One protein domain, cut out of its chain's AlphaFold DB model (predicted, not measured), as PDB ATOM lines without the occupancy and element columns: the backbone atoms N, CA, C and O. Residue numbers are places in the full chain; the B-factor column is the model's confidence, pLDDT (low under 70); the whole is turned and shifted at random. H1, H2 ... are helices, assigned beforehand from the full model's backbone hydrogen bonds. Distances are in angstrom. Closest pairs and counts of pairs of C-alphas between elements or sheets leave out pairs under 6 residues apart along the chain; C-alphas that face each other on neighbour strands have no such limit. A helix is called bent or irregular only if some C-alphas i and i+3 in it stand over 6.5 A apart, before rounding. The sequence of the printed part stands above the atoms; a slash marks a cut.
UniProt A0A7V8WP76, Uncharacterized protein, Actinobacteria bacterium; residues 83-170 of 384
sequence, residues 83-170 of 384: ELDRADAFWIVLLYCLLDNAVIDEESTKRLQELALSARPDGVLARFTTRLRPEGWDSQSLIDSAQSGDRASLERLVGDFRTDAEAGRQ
ATOM      1  N   GLU A  83     118.718 147.703 172.786       88.00
ATOM      2  CA  GLU A  83     119.866 147.789 171.898       88.00
ATOM      3  C   GLU A  83     119.440 148.381 170.553       88.00
ATOM      4  O   GLU A  83     118.267 148.353 170.167       88.00
ATOM      5  N   LEU A  84     120.403 148.956 169.838       87.12
ATOM      6  CA  LEU A  84     120.188 149.375 168.458       87.12
ATOM      7  C   LEU A  84     119.927 148.149 167.581       87.12
ATOM      8  O   LEU A  84     120.489 147.081 167.824       87.12
ATOM      9  N   ASP A  85     119.104 148.319 166.544       89.75
ATOM     10  CA  ASP A  85     118.973 147.294 165.510       89.75
ATOM     11  C   ASP A  85     120.354 146.955 164.940       89.75
ATOM     12  O   ASP A  85     121.193 147.841 164.754       89.75
ATOM     13  N   ARG A  86     120.605 145.673 164.655       89.69
ATOM     14  CA  ARG A  86     121.915 145.229 164.158       89.69
ATOM     15  C   ARG A  86     122.306 145.933 162.853       89.69
ATOM     16  O   ARG A  86     123.492 146.198 162.663       89.69
ATOM     17  N   ALA A  87     121.336 146.284 162.001       89.38
ATOM     18  CA  ALA A  87     121.591 147.033 160.775       89.38
ATOM     19  C   ALA A  87     122.088 148.454 161.066       89.38
ATOM     20  O   ALA A  87     123.039 148.926 160.448       89.38
ATOM     21  N   ASP A  88     121.469 149.130 162.031       88.31
ATOM     22  CA  ASP A  88     121.850 150.484 162.432       88.31
ATOM     23  C   ASP A  88     123.193 150.478 163.184       88.31
ATOM     24  O   ASP A  88     124.047 151.339 162.959       88.31
ATOM     25  N   ALA A  89     123.421 149.463 164.023       88.38
ATOM     26  CA  ALA A  89     124.682 149.257 164.727       88.38
ATOM     27  C   ALA A  89     125.861 149.046 163.762       88.38
ATOM     28  O   ALA A  89     126.932 149.605 164.002       88.38
ATOM     29  N   PHE A  90     125.665 148.298 162.665       91.19
ATOM     30  CA  PHE A  90     126.670 148.135 161.606       91.19
ATOM     31  C   PHE A  90     127.161 149.493 161.094       91.19
ATOM     32  O   PHE A  90     128.359 149.779 161.123       91.19
ATOM     33  N   TRP A  91     126.229 150.354 160.679       88.44
ATOM     34  CA  TRP A  91     126.564 151.642 160.084       88.44
ATOM     35  C   TRP A  91     127.231 152.602 161.067       88.44
ATOM     36  O   TRP A  91     128.135 153.331 160.668       88.44
ATOM     37  N   ILE A  92     126.837 152.592 162.345       86.50
ATOM     38  CA  ILE A  92     127.494 153.410 163.378       86.50
ATOM     39  C   ILE A  92     128.946 152.976 163.574       86.50
ATOM     40  O   ILE A  92     129.832 153.829 163.598       86.50
ATOM     41  N   VAL A  93     129.199 151.667 163.699       86.19
ATOM     42  CA  VAL A  93     130.563 151.144 163.869       86.19
ATOM     43  C   VAL A  93     131.404 151.449 162.632       86.19
ATOM     44  O   VAL A  93     132.528 151.927 162.771       86.19
ATOM     45  N   LEU A  94     130.849 151.256 161.431       85.69
ATOM     46  CA  LEU A  94     131.547 151.551 160.182       85.69
ATOM     47  C   LEU A  94     131.904 153.039 160.089       85.69
ATOM     48  O   LEU A  94     133.069 153.374 159.910       85.69
ATOM     49  N   LEU A  95     130.939 153.942 160.276       83.88
ATOM     50  CA  LEU A  95     131.180 155.387 160.240       83.88
ATOM     51  C   LEU A  95     132.209 155.834 161.283       83.88
ATOM     52  O   LEU A  95     133.075 156.648 160.970       83.88
ATOM     53  N   TYR A  96     132.164 155.262 162.488       80.94
ATOM     54  CA  TYR A  96     133.165 155.520 163.520       80.94
ATOM     55  C   TYR A  96     134.566 155.079 163.071       80.94
ATOM     56  O   TYR A  96     135.527 155.834 163.205       80.94
ATOM     57  N   CYS A  97     134.700 153.891 162.479       80.44
ATOM     58  CA  CYS A  97     135.964 153.408 161.926       80.44
ATOM     59  C   CYS A  97     136.502 154.314 160.805       80.44
ATOM     60  O   CYS A  97     137.686 154.655 160.807       80.44
ATOM     61  N   LEU A  98     135.632 154.733 159.884       78.75
ATOM     62  CA  LEU A  98     136.010 155.518 158.707       78.75
ATOM     63  C   LEU A  98     136.354 156.971 159.037       78.75
ATOM     64  O   LEU A  98     137.326 157.512 158.513       78.75
ATOM     65  N   LEU A  99     135.567 157.609 159.903       75.62
ATOM     66  CA  LEU A  99     135.616 159.058 160.102       75.62
ATOM     67  C   LEU A  99     136.302 159.466 161.411       75.62
ATOM     68  O   LEU A  99     136.955 160.513 161.451       75.62
ATOM     69  N   ASP A 100     136.196 158.649 162.463       68.69
ATOM     70  CA  ASP A 100     136.661 159.008 163.808       68.69
ATOM     71  C   ASP A 100     137.916 158.249 164.249       68.69
ATOM     72  O   ASP A 100     138.823 158.861 164.823       68.69
ATOM     73  N   ASN A 101     137.994 156.941 163.982       68.88
ATOM     74  CA  ASN A 101     139.042 156.076 164.530       68.88
ATOM     75  C   ASN A 101     140.188 155.764 163.558       68.88
ATOM     76  O   ASN A 101     141.233 155.334 164.025       68.88
ATOM     77  N   ALA A 102     140.044 156.010 162.248       65.62
ATOM     78  CA  ALA A 102     141.082 155.921 161.198       65.62
ATOM     79  C   ALA A 102     141.993 154.665 161.205       65.62
ATOM     80  O   ALA A 102     143.020 154.638 160.527       65.62
ATOM     81  N   VAL A 103     141.629 153.650 161.982       71.00
ATOM     82  CA  VAL A 103     142.305 152.379 162.210       71.00
ATOM     83  C   VAL A 103     141.191 151.374 162.459       71.00
ATOM     84  O   VAL A 103     140.315 151.599 163.299       71.00
ATOM     85  N   ILE A 104     141.224 150.279 161.709       75.62
ATOM     86  CA  ILE A 104     140.302 149.160 161.865       75.62
ATOM     87  C   ILE A 104     141.121 148.015 162.445       75.62
ATOM     88  O   ILE A 104     141.918 147.388 161.751       75.62
ATOM     89  N   ASP A 105     140.976 147.798 163.749       80.00
ATOM     90  CA  ASP A 105     141.607 146.673 164.427       80.00
ATOM     91  C   ASP A 105     140.864 145.353 164.144       80.00
ATOM     92  O   ASP A 105     139.800 145.306 163.513       80.00
ATOM     93  N   GLU A 106     141.461 144.244 164.578       82.31
ATOM     94  CA  GLU A 106     140.910 142.905 164.351       82.31
ATOM     95  C   GLU A 106     139.545 142.718 165.037       82.31
ATOM     96  O   GLU A 106     138.656 142.070 164.484       82.31
ATOM     97  N   GLU A 107     139.347 143.323 166.212       81.88
ATOM     98  CA  GLU A 107     138.081 143.274 166.951       81.88
ATOM     99  C   GLU A 107     136.966 144.013 166.201       81.88
ATOM    100  O   GLU A 107     135.881 143.464 165.997       81.88
ATOM    101  N   SER A 108     137.246 145.225 165.718       81.19
ATOM    102  CA  SER A 108     136.315 146.014 164.911       81.19
ATOM    103  C   SER A 108     135.985 145.308 163.599       81.19
ATOM    104  O   SER A 108     134.829 145.317 163.186       81.19
ATOM    105  N   THR A 109     136.964 144.644 162.974       85.56
ATOM    106  CA  THR A 109     136.753 143.855 161.747       85.56
ATOM    107  C   THR A 109     135.775 142.705 161.994       85.56
ATOM    108  O   THR A 109     134.781 142.585 161.280       85.56
ATOM    109  N   LYS A 110     136.001 141.900 163.044       87.25
ATOM    110  CA  LYS A 110     135.097 140.797 163.426       87.25
ATOM    111  C   LYS A 110     133.695 141.311 163.739       87.25
ATOM    112  O   LYS A 110     132.709 140.781 163.234       87.25
ATOM    113  N   ARG A 111     133.601 142.394 164.511       87.44
ATOM    114  CA  ARG A 111     132.320 143.010 164.873       87.44
ATOM    115  C   ARG A 111     131.569 143.551 163.658       87.44
ATOM    116  O   ARG A 111     130.355 143.383 163.573       87.44
ATOM    117  N   LEU A 112     132.266 144.186 162.716       88.69
ATOM    118  CA  LEU A 112     131.680 144.637 161.455       88.69
ATOM    119  C   LEU A 112     131.170 143.453 160.636       88.69
ATOM    120  O   LEU A 112     130.040 143.512 160.168       88.69
ATOM    121  N   GLN A 113     131.944 142.371 160.534       90.56
ATOM    122  CA  GLN A 113     131.550 141.160 159.814       90.56
ATOM    123  C   GLN A 113     130.271 140.532 160.394       90.56
ATOM    124  O   GLN A 113     129.337 140.218 159.657       90.56
ATOM    125  N   GLU A 114     130.182 140.416 161.722       90.31
ATOM    126  CA  GLU A 114     128.995 139.891 162.413       90.31
ATOM    127  C   GLU A 114     127.749 140.776 162.252       90.31
ATOM    128  O   GLU A 114     126.619 140.276 162.223       90.31
ATOM    129  N   LEU A 115     127.924 142.099 162.213       91.25
ATOM    130  CA  LEU A 115     126.822 143.050 162.044       91.25
ATOM    131  C   LEU A 115     126.402 143.181 160.575       91.25
ATOM    132  O   LEU A 115     125.217 143.376 160.295       91.25
ATOM    133  N   ALA A 116     127.336 143.004 159.638       90.56
ATOM    134  CA  ALA A 116     127.097 143.107 158.203       90.56
ATOM    135  C   ALA A 116     126.105 142.053 157.682       90.56
ATOM    136  O   ALA A 116     125.428 142.293 156.686       90.56
ATOM    137  N   LEU A 117     125.944 140.923 158.383       89.56
ATOM    138  CA  LEU A 117     124.918 139.910 158.085       89.56
ATOM    139  C   LEU A 117     123.481 140.441 158.206       89.56
ATOM    140  O   LEU A 117     122.559 139.879 157.624       89.56
ATOM    141  N   SER A 118     123.273 141.494 158.998       89.56
ATOM    142  CA  SER A 118     121.963 142.123 159.207       89.56
ATOM    143  C   SER A 118     121.890 143.538 158.629       89.56
ATOM    144  O   SER A 118     120.876 144.209 158.810       89.56
ATOM    145  N   ALA A 119     122.951 144.010 157.970       89.38
ATOM    146  CA  ALA A 119     123.032 145.364 157.442       89.38
ATOM    147  C   ALA A 119     122.084 145.575 156.259       89.38
ATOM    148  O   ALA A 119     121.829 144.669 155.467       89.38
ATOM    149  N   ARG A 120     121.561 146.800 156.138       87.75
ATOM    150  CA  ARG A 120     120.661 147.192 155.048       87.75
ATOM    151  C   ARG A 120     121.200 148.429 154.331       87.75
ATOM    152  O   ARG A 120     121.618 149.370 155.016       87.75
ATOM    153  N   PRO A 121     121.181 148.463 152.988       86.38
ATOM    154  CA  PRO A 121     121.741 149.566 152.206       86.38
ATOM    155  C   PRO A 121     120.836 150.809 152.163       86.38
ATOM    156  O   PRO A 121     121.277 151.880 151.754       86.38
ATOM    157  N   ASP A 122     119.579 150.698 152.594       84.44
ATOM    158  CA  ASP A 122     118.545 151.737 152.526       84.44
ATOM    159  C   ASP A 122     118.277 152.434 153.873       84.44
ATOM    160  O   ASP A 122     117.394 153.291 153.973       84.44
ATOM    161  N   GLY A 123     119.037 152.102 154.917       82.88
ATOM    162  CA  GLY A 123     118.926 152.733 156.233       82.88
ATOM    163  C   GLY A 123     119.256 154.232 156.221       82.88
ATOM    164  O   GLY A 123     119.877 154.762 155.298       82.88
ATOM    165  N   VAL A 124     118.874 154.943 157.286       85.12
ATOM    166  CA  VAL A 124     119.191 156.376 157.458       85.12
ATOM    167  C   VAL A 124     120.695 156.624 157.374       85.12
ATOM    168  O   VAL A 124     121.144 157.485 156.618       85.12
ATOM    169  N   LEU A 125     121.466 155.822 158.109       84.69
ATOM    170  CA  LEU A 125     122.920 155.928 158.144       84.69
ATOM    171  C   LEU A 125     123.571 155.423 156.851       84.69
ATOM    172  O   LEU A 125     124.569 155.992 156.427       84.69
ATOM    173  N   ALA A 126     122.965 154.440 156.180       84.81
ATOM    174  CA  ALA A 126     123.395 153.978 154.861       84.81
ATOM    175  C   ALA A 126     123.255 155.075 153.795       84.81
ATOM    176  O   ALA A 126     124.135 155.277 152.971       84.81
ATOM    177  N   ARG A 127     122.157 155.839 153.813       83.44
ATOM    178  CA  ARG A 127     121.998 156.987 152.905       83.44
ATOM    179  C   ARG A 127     122.964 158.113 153.246       83.44
ATOM    180  O   ARG A 127     123.454 158.792 152.349       83.44
ATOM    181  N   PHE A 128     123.216 158.333 154.534       82.06
ATOM    182  CA  PHE A 128     124.205 159.305 154.986       82.06
ATOM    183  C   PHE A 128     125.610 158.941 154.489       82.06
ATOM    184  O   PHE A 128     126.291 159.813 153.958       82.06
ATOM    185  N   THR A 129     126.013 157.668 154.556       79.44
ATOM    186  CA  THR A 129     127.317 157.214 154.042       79.44
ATOM    187  C   THR A 129     127.420 157.390 152.527       79.44
ATOM    188  O   THR A 129     128.423 157.926 152.063       79.44
ATOM    189  N   THR A 130     126.371 157.074 151.754       78.56
ATOM    190  CA  THR A 130     126.361 157.327 150.298       78.56
ATOM    191  C   THR A 130     126.510 158.816 149.964       78.56
ATOM    192  O   THR A 130     127.185 159.176 149.002       78.56
ATOM    193  N   ARG A 131     125.896 159.714 150.754       76.44
ATOM    194  CA  ARG A 131     126.011 161.173 150.547       76.44
ATOM    195  C   ARG A 131     127.435 161.691 150.743       76.44
ATOM    196  O   ARG A 131     127.764 162.717 150.156       76.44
ATOM    197  N   LEU A 132     128.257 161.002 151.536       71.12
ATOM    198  CA  LEU A 132     129.663 161.356 151.744       71.12
ATOM    199  C   LEU A 132     130.555 161.025 150.527       71.12
ATOM    200  O   LEU A 132     131.723 161.386 150.548       71.12
ATOM    201  N   ARG A 133     129.981 160.421 149.468       66.50
ATOM    202  CA  ARG A 133     130.525 160.236 148.107       66.50
ATOM    203  C   ARG A 133     132.006 159.811 148.007       66.50
ATOM    204  O   ARG A 133     132.802 160.584 147.481       66.50
ATOM    205  N   PRO A 134     132.368 158.567 148.342       59.03
ATOM    206  CA  PRO A 134     133.558 157.959 147.758       59.03
ATOM    207  C   PRO A 134     133.205 157.541 146.323       59.03
ATOM    208  O   PRO A 134     132.262 156.770 146.115       59.03
ATOM    209  N   GLU A 135     133.900 158.064 145.314       60.62
ATOM    210  CA  GLU A 135     133.694 157.611 143.933       60.62
ATOM    211  C   GLU A 135     133.906 156.087 143.843       60.62
ATOM    212  O   GLU A 135     134.943 155.565 144.242       60.62
ATOM    213  N   GLY A 136     132.895 155.357 143.353       65.25
ATOM    214  CA  GLY A 136     132.954 153.900 143.174       65.25
ATOM    215  C   GLY A 136     132.415 153.047 144.330       65.25
ATOM    216  O   GLY A 136     132.386 151.828 144.185       65.25
ATOM    217  N   TRP A 137     131.939 153.647 145.427       69.88
ATOM    218  CA  TRP A 137     131.393 152.902 146.568       69.88
ATOM    219  C   TRP A 137     129.911 153.204 146.810       69.88
ATOM    220  O   TRP A 137     129.524 154.342 147.081       69.88
ATOM    221  N   ASP A 138     129.076 152.165 146.759       80.12
ATOM    222  CA  ASP A 138     127.683 152.213 147.200       80.12
ATOM    223  C   ASP A 138     127.503 151.527 148.565       80.12
ATOM    224  O   ASP A 138     128.400 150.864 149.098       80.12
ATOM    225  N   SER A 139     126.327 151.699 149.168       83.25
ATOM    226  CA  SER A 139     126.057 151.131 150.491       83.25
ATOM    227  C   SER A 139     126.075 149.600 150.498       83.25
ATOM    228  O   SER A 139     126.332 149.018 151.547       83.25
ATOM    229  N   GLN A 140     125.842 148.948 149.356       86.19
ATOM    230  CA  GLN A 140     125.898 147.492 149.239       86.19
ATOM    231  C   GLN A 140     127.347 146.989 149.193       86.19
ATOM    232  O   GLN A 140     127.705 146.094 149.950       86.19
ATOM    233  N   SER A 141     128.214 147.639 148.422       84.94
ATOM    234  CA  SER A 141     129.646 147.338 148.317       84.94
ATOM    235  C   SER A 141     130.361 147.495 149.661       84.94
ATOM    236  O   SER A 141     131.279 146.733 149.975       84.94
ATOM    237  N   LEU A 142     129.923 148.458 150.486       85.44
ATOM    238  CA  LEU A 142     130.387 148.626 151.870       85.44
ATOM    239  C   LEU A 142     130.000 147.442 152.764       85.44
ATOM    240  O   LEU A 142     130.815 146.985 153.567       85.44
ATOM    241  N   ILE A 143     128.771 146.939 152.620       88.31
ATOM    242  CA  ILE A 143     128.295 145.758 153.347       88.31
ATOM    243  C   ILE A 143     129.084 144.524 152.903       88.31
ATOM    244  O   ILE A 143     129.626 143.821 153.753       88.31
ATOM    245  N   ASP A 144     129.223 144.302 151.597       88.00
ATOM    246  CA  ASP A 144     129.910 143.136 151.032       88.00
ATOM    247  C   ASP A 144     131.394 143.104 151.443       88.00
ATOM    248  O   ASP A 144     131.938 142.064 151.833       88.00
ATOM    249  N   SER A 145     132.045 144.272 151.462       85.31
ATOM    250  CA  SER A 145     133.429 144.405 151.932       85.31
ATOM    251  C   SER A 145     133.565 144.076 153.416       85.31
ATOM    252  O   SER A 145     134.509 143.394 153.808       85.31
ATOM    253  N   ALA A 146     132.605 144.485 154.246       86.56
ATOM    254  CA  ALA A 146     132.605 144.122 155.658       86.56
ATOM    255  C   ALA A 146     132.294 142.630 155.887       86.56
ATOM    256  O   ALA A 146     132.900 142.014 156.762       86.56
ATOM    257  N   GLN A 147     131.404 142.025 155.092       87.88
ATOM    258  CA  GLN A 147     131.070 140.595 155.178       87.88
ATOM    259  C   GLN A 147     132.247 139.693 154.800       87.88
ATOM    260  O   GLN A 147     132.473 138.665 155.444       87.88
ATOM    261  N   SER A 148     133.015 140.080 153.778       84.88
ATOM    262  CA  SER A 148     134.200 139.324 153.353       84.88
ATOM    263  C   SER A 148     135.327 139.336 154.391       84.88
ATOM    264  O   SER A 148     136.222 138.495 154.328       84.88
ATOM    265  N   GLY A 149     135.287 140.260 155.362       78.25
ATOM    266  CA  GLY A 149     136.332 140.415 156.373       78.25
ATOM    267  C   GLY A 149     137.674 140.863 155.786       78.25
ATOM    268  O   GLY A 149     138.700 140.759 156.461       78.25
ATOM    269  N   ASP A 150     137.694 141.353 154.538       80.19
ATOM    270  CA  ASP A 150     138.909 141.834 153.890       80.19
ATOM    271  C   ASP A 150     139.347 143.169 154.501       80.19
ATOM    272  O   ASP A 150     138.986 144.265 154.055       80.19
ATOM    273  N   ARG A 151     140.182 143.060 155.536       78.69
ATOM    274  CA  ARG A 151     140.778 144.204 156.226       78.69
ATOM    275  C   ARG A 151     141.500 145.144 155.259       78.69
ATOM    276  O   ARG A 151     141.420 146.351 155.449       78.69
ATOM    277  N   ALA A 152     142.156 144.634 154.214       80.69
ATOM    278  CA  ALA A 152     142.880 145.484 153.269       80.69
ATOM    279  C   ALA A 152     141.925 146.356 152.438       80.69
ATOM    280  O   ALA A 152     142.258 147.496 152.112       80.69
ATOM    281  N   SER A 153     140.735 145.846 152.112       77.00
ATOM    282  CA  SER A 153     139.693 146.632 151.442       77.00
ATOM    283  C   SER A 153     139.083 147.684 152.364       77.00
ATOM    284  O   SER A 153     138.935 148.831 151.949       77.00
ATOM    285  N   LEU A 154     138.820 147.344 153.629       76.31
ATOM    286  CA  LEU A 154     138.337 148.312 154.617       76.31
ATOM    287  C   LEU A 154     139.380 149.406 154.929       76.31
ATOM    288  O   LEU A 154     139.024 150.571 155.078       76.31
ATOM    289  N   GLU A 155     140.670 149.067 154.982       80.12
ATOM    290  CA  GLU A 155     141.762 150.034 155.177       80.12
ATOM    291  C   GLU A 155     141.955 150.961 153.972       80.12
ATOM    292  O   GLU A 155     142.172 152.161 154.159       80.12
ATOM    293  N   ARG A 156     141.825 150.441 152.742       78.75
ATOM    294  CA  ARG A 156     141.777 151.274 151.529       78.75
ATOM    295  C   ARG A 156     140.638 152.288 151.612       78.75
ATOM    296  O   ARG A 156     140.867 153.474 151.403       78.75
ATOM    297  N   LEU A 157     139.462 151.840 152.048       76.19
ATOM    298  CA  LEU A 157     138.290 152.691 152.219       76.19
ATOM    299  C   LEU A 157     138.520 153.826 153.230       76.19
ATOM    300  O   LEU A 157     138.151 154.969 152.976       76.19
ATOM    301  N   VAL A 158     139.184 153.544 154.356       75.00
ATOM    302  CA  VAL A 158     139.602 154.583 155.319       75.00
ATOM    303  C   VAL A 158     140.520 155.615 154.648       75.00
ATOM    304  O   VAL A 158     140.397 156.812 154.918       75.00
ATOM    305  N   GLY A 159     141.440 155.176 153.784       71.12
ATOM    306  CA  GLY A 159     142.326 156.053 153.013       71.12
ATOM    307  C   GLY A 159     141.572 156.978 152.054       71.12
ATOM    308  O   GLY A 159     141.819 158.188 152.048       71.12
ATOM    309  N   ASP A 160     140.611 156.434 151.308       72.69
ATOM    310  CA  ASP A 160     139.814 157.177 150.323       72.69
ATOM    311  C   ASP A 160     138.947 158.248 151.005       72.69
ATOM    312  O   ASP A 160     139.047 159.436 150.685       72.69
ATOM    313  N   PHE A 161     138.217 157.873 152.064       69.81
ATOM    314  CA  PHE A 161     137.408 158.811 152.859       69.81
ATOM    315  C   PHE A 161     138.234 159.951 153.463       69.81
ATOM    316  O   PHE A 161     137.744 161.071 153.632       69.81
ATOM    317  N   ARG A 162     139.498 159.691 153.814       66.62
ATOM    318  CA  ARG A 162     140.395 160.724 154.336       66.62
ATOM    319  C   ARG A 162     140.891 161.668 153.254       66.62
ATOM    320  O   ARG A 162     140.974 162.862 153.533       66.62
ATOM    321  N   THR A 163     141.211 161.149 152.075       61.38
ATOM    322  CA  THR A 163     141.706 161.946 150.947       61.38
ATOM    323  C   THR A 163     140.629 162.922 150.476       61.38
ATOM    324  O   THR A 163     140.907 164.114 150.347       61.38
ATOM    325  N   ASP A 164     139.376 162.473 150.382       59.06
ATOM    326  CA  ASP A 164     138.239 163.324 150.010       59.06
ATOM    327  C   ASP A 164     137.873 164.330 151.111       59.06
ATOM    328  O   ASP A 164     137.648 165.517 150.847       59.06
ATOM    329  N   ALA A 165     137.905 163.904 152.380       56.28
ATOM    330  CA  ALA A 165     137.704 164.805 153.514       56.28
ATOM    331  C   ALA A 165     138.841 165.831 153.681       56.28
ATOM    332  O   ALA A 165     138.637 166.854 154.336       56.28
ATOM    333  N   GLU A 166     140.039 165.571 153.151       52.19
ATOM    334  CA  GLU A 166     141.177 166.498 153.119       52.19
ATOM    335  C   GLU A 166     141.138 167.413 151.881       52.19
ATOM    336  O   GLU A 166     141.408 168.608 152.012       52.19
ATOM    337  N   ALA A 167     140.692 166.922 150.721       48.06
ATOM    338  CA  ALA A 167     140.461 167.727 149.518       48.06
ATOM    339  C   ALA A 167     139.351 168.777 149.725       48.06
ATOM    340  O   ALA A 167     139.509 169.939 149.344       48.06
ATOM    341  N   GLY A 168     138.281 168.422 150.446       47.50
ATOM    342  CA  GLY A 168     137.233 169.359 150.870       47.50
ATOM    343  C   GLY A 168     137.676 170.408 151.907       47.50
ATOM    344  O   GLY A 168     136.948 171.370 152.150       47.50
ATOM    345  N   ARG A 169     138.867 170.279 152.521       45.84
ATOM    346  CA  ARG A 169     139.392 171.247 153.512       45.84
ATOM    347  C   ARG A 169     140.076 172.464 152.896       45.84
ATOM    348  O   ARG A 169     140.245 173.455 153.607       45.84
ATOM    349  N   GLN A 170     140.445 172.449 151.611       40.53
ATOM    350  CA  GLN A 170     141.127 173.600 150.994       40.53
ATOM    351  C   GLN A 170     140.238 174.852 150.852       40.53
ATOM    352  O   GLN A 170     140.751 175.939 150.604       40.53
TER     353      GLN A 170
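Overview. This is residues 83 to 170 of the 384 residues of an uncharacterized protein of Actinobacteria bacterium (UniProt A0A7V8WP76). A long helix, H5, runs out from a body of four crossed helices, in which H2 and H3 each pack on both H1 and H4, as a ring of contacts. H5 starts at the corner beyond H4, crosses the later part of H1 and continues past it to the end of the printed part. The printed part has 88 residues, with five named helices in the order H1 to H5 and no named strand; its class is all helix. It is compact, with a radius of gyration of the C-alphas of 12.1 A, and spans 39 by 26 by 23 A.

Along the chain. H5, residues 151 to 170, is 29.9 A long and ends at C-alpha 170 (141.127, 173.600, 150.994). H1, residues 86 to 101, is 20.3 A long and begins at C-alpha 86 (121.915, 145.229, 164.158); it is only just irregular, with C-alphas 98 and 101 6.6 A apart. H2 is residues 106 to 116, 15.1 A; H3 is residues 124 to 131, 10.8 A; H4 is residues 139 to 148, 14.6 A.

Arrangement. H5 touches H1 with residues 157 to 162 alone, at a steep tilt of 59 degrees; the closest C-alphas, Leu 98 and Val 158, are 5.0 A apart. H5 and H4 touch only at the corner, and only just, with 3 pairs of C-alphas within 8 A; Ser 145 and Ser 153 are closest, C-alphas 6.7 A apart. H5 and H3 are apart. H1 and H2 form a helical hairpin, closest at C-alphas Phe 90 and Leu 115, 5.1 A. H2 touches H4 at a steep tilt of 56 degrees, closest at C-alphas Gln 113 and Gln 147, 4.7 A. H3 touches H1, C-alphas Trp 91 and Leu 125 being closest at 6.0 A, and H4, about perpendicular at 77 degrees, C-alphas Ala 126 and Ser 139 being closest at 5.9 A. Every O i to N i+4 pair is within hydrogen-bond range in H2, H3 and H4; H1 has 10 of 12 and H5 14 of 16.

Size, cuts and confidence. The C-alphas of Glu 83 and Gln 170, the two farthest apart, are 39.4 A from each other. The printed part has no cut and no long link. Its mean pLDDT is 78.6, with residues 100 to 102, 133 to 137 and 161 to 170 under 70.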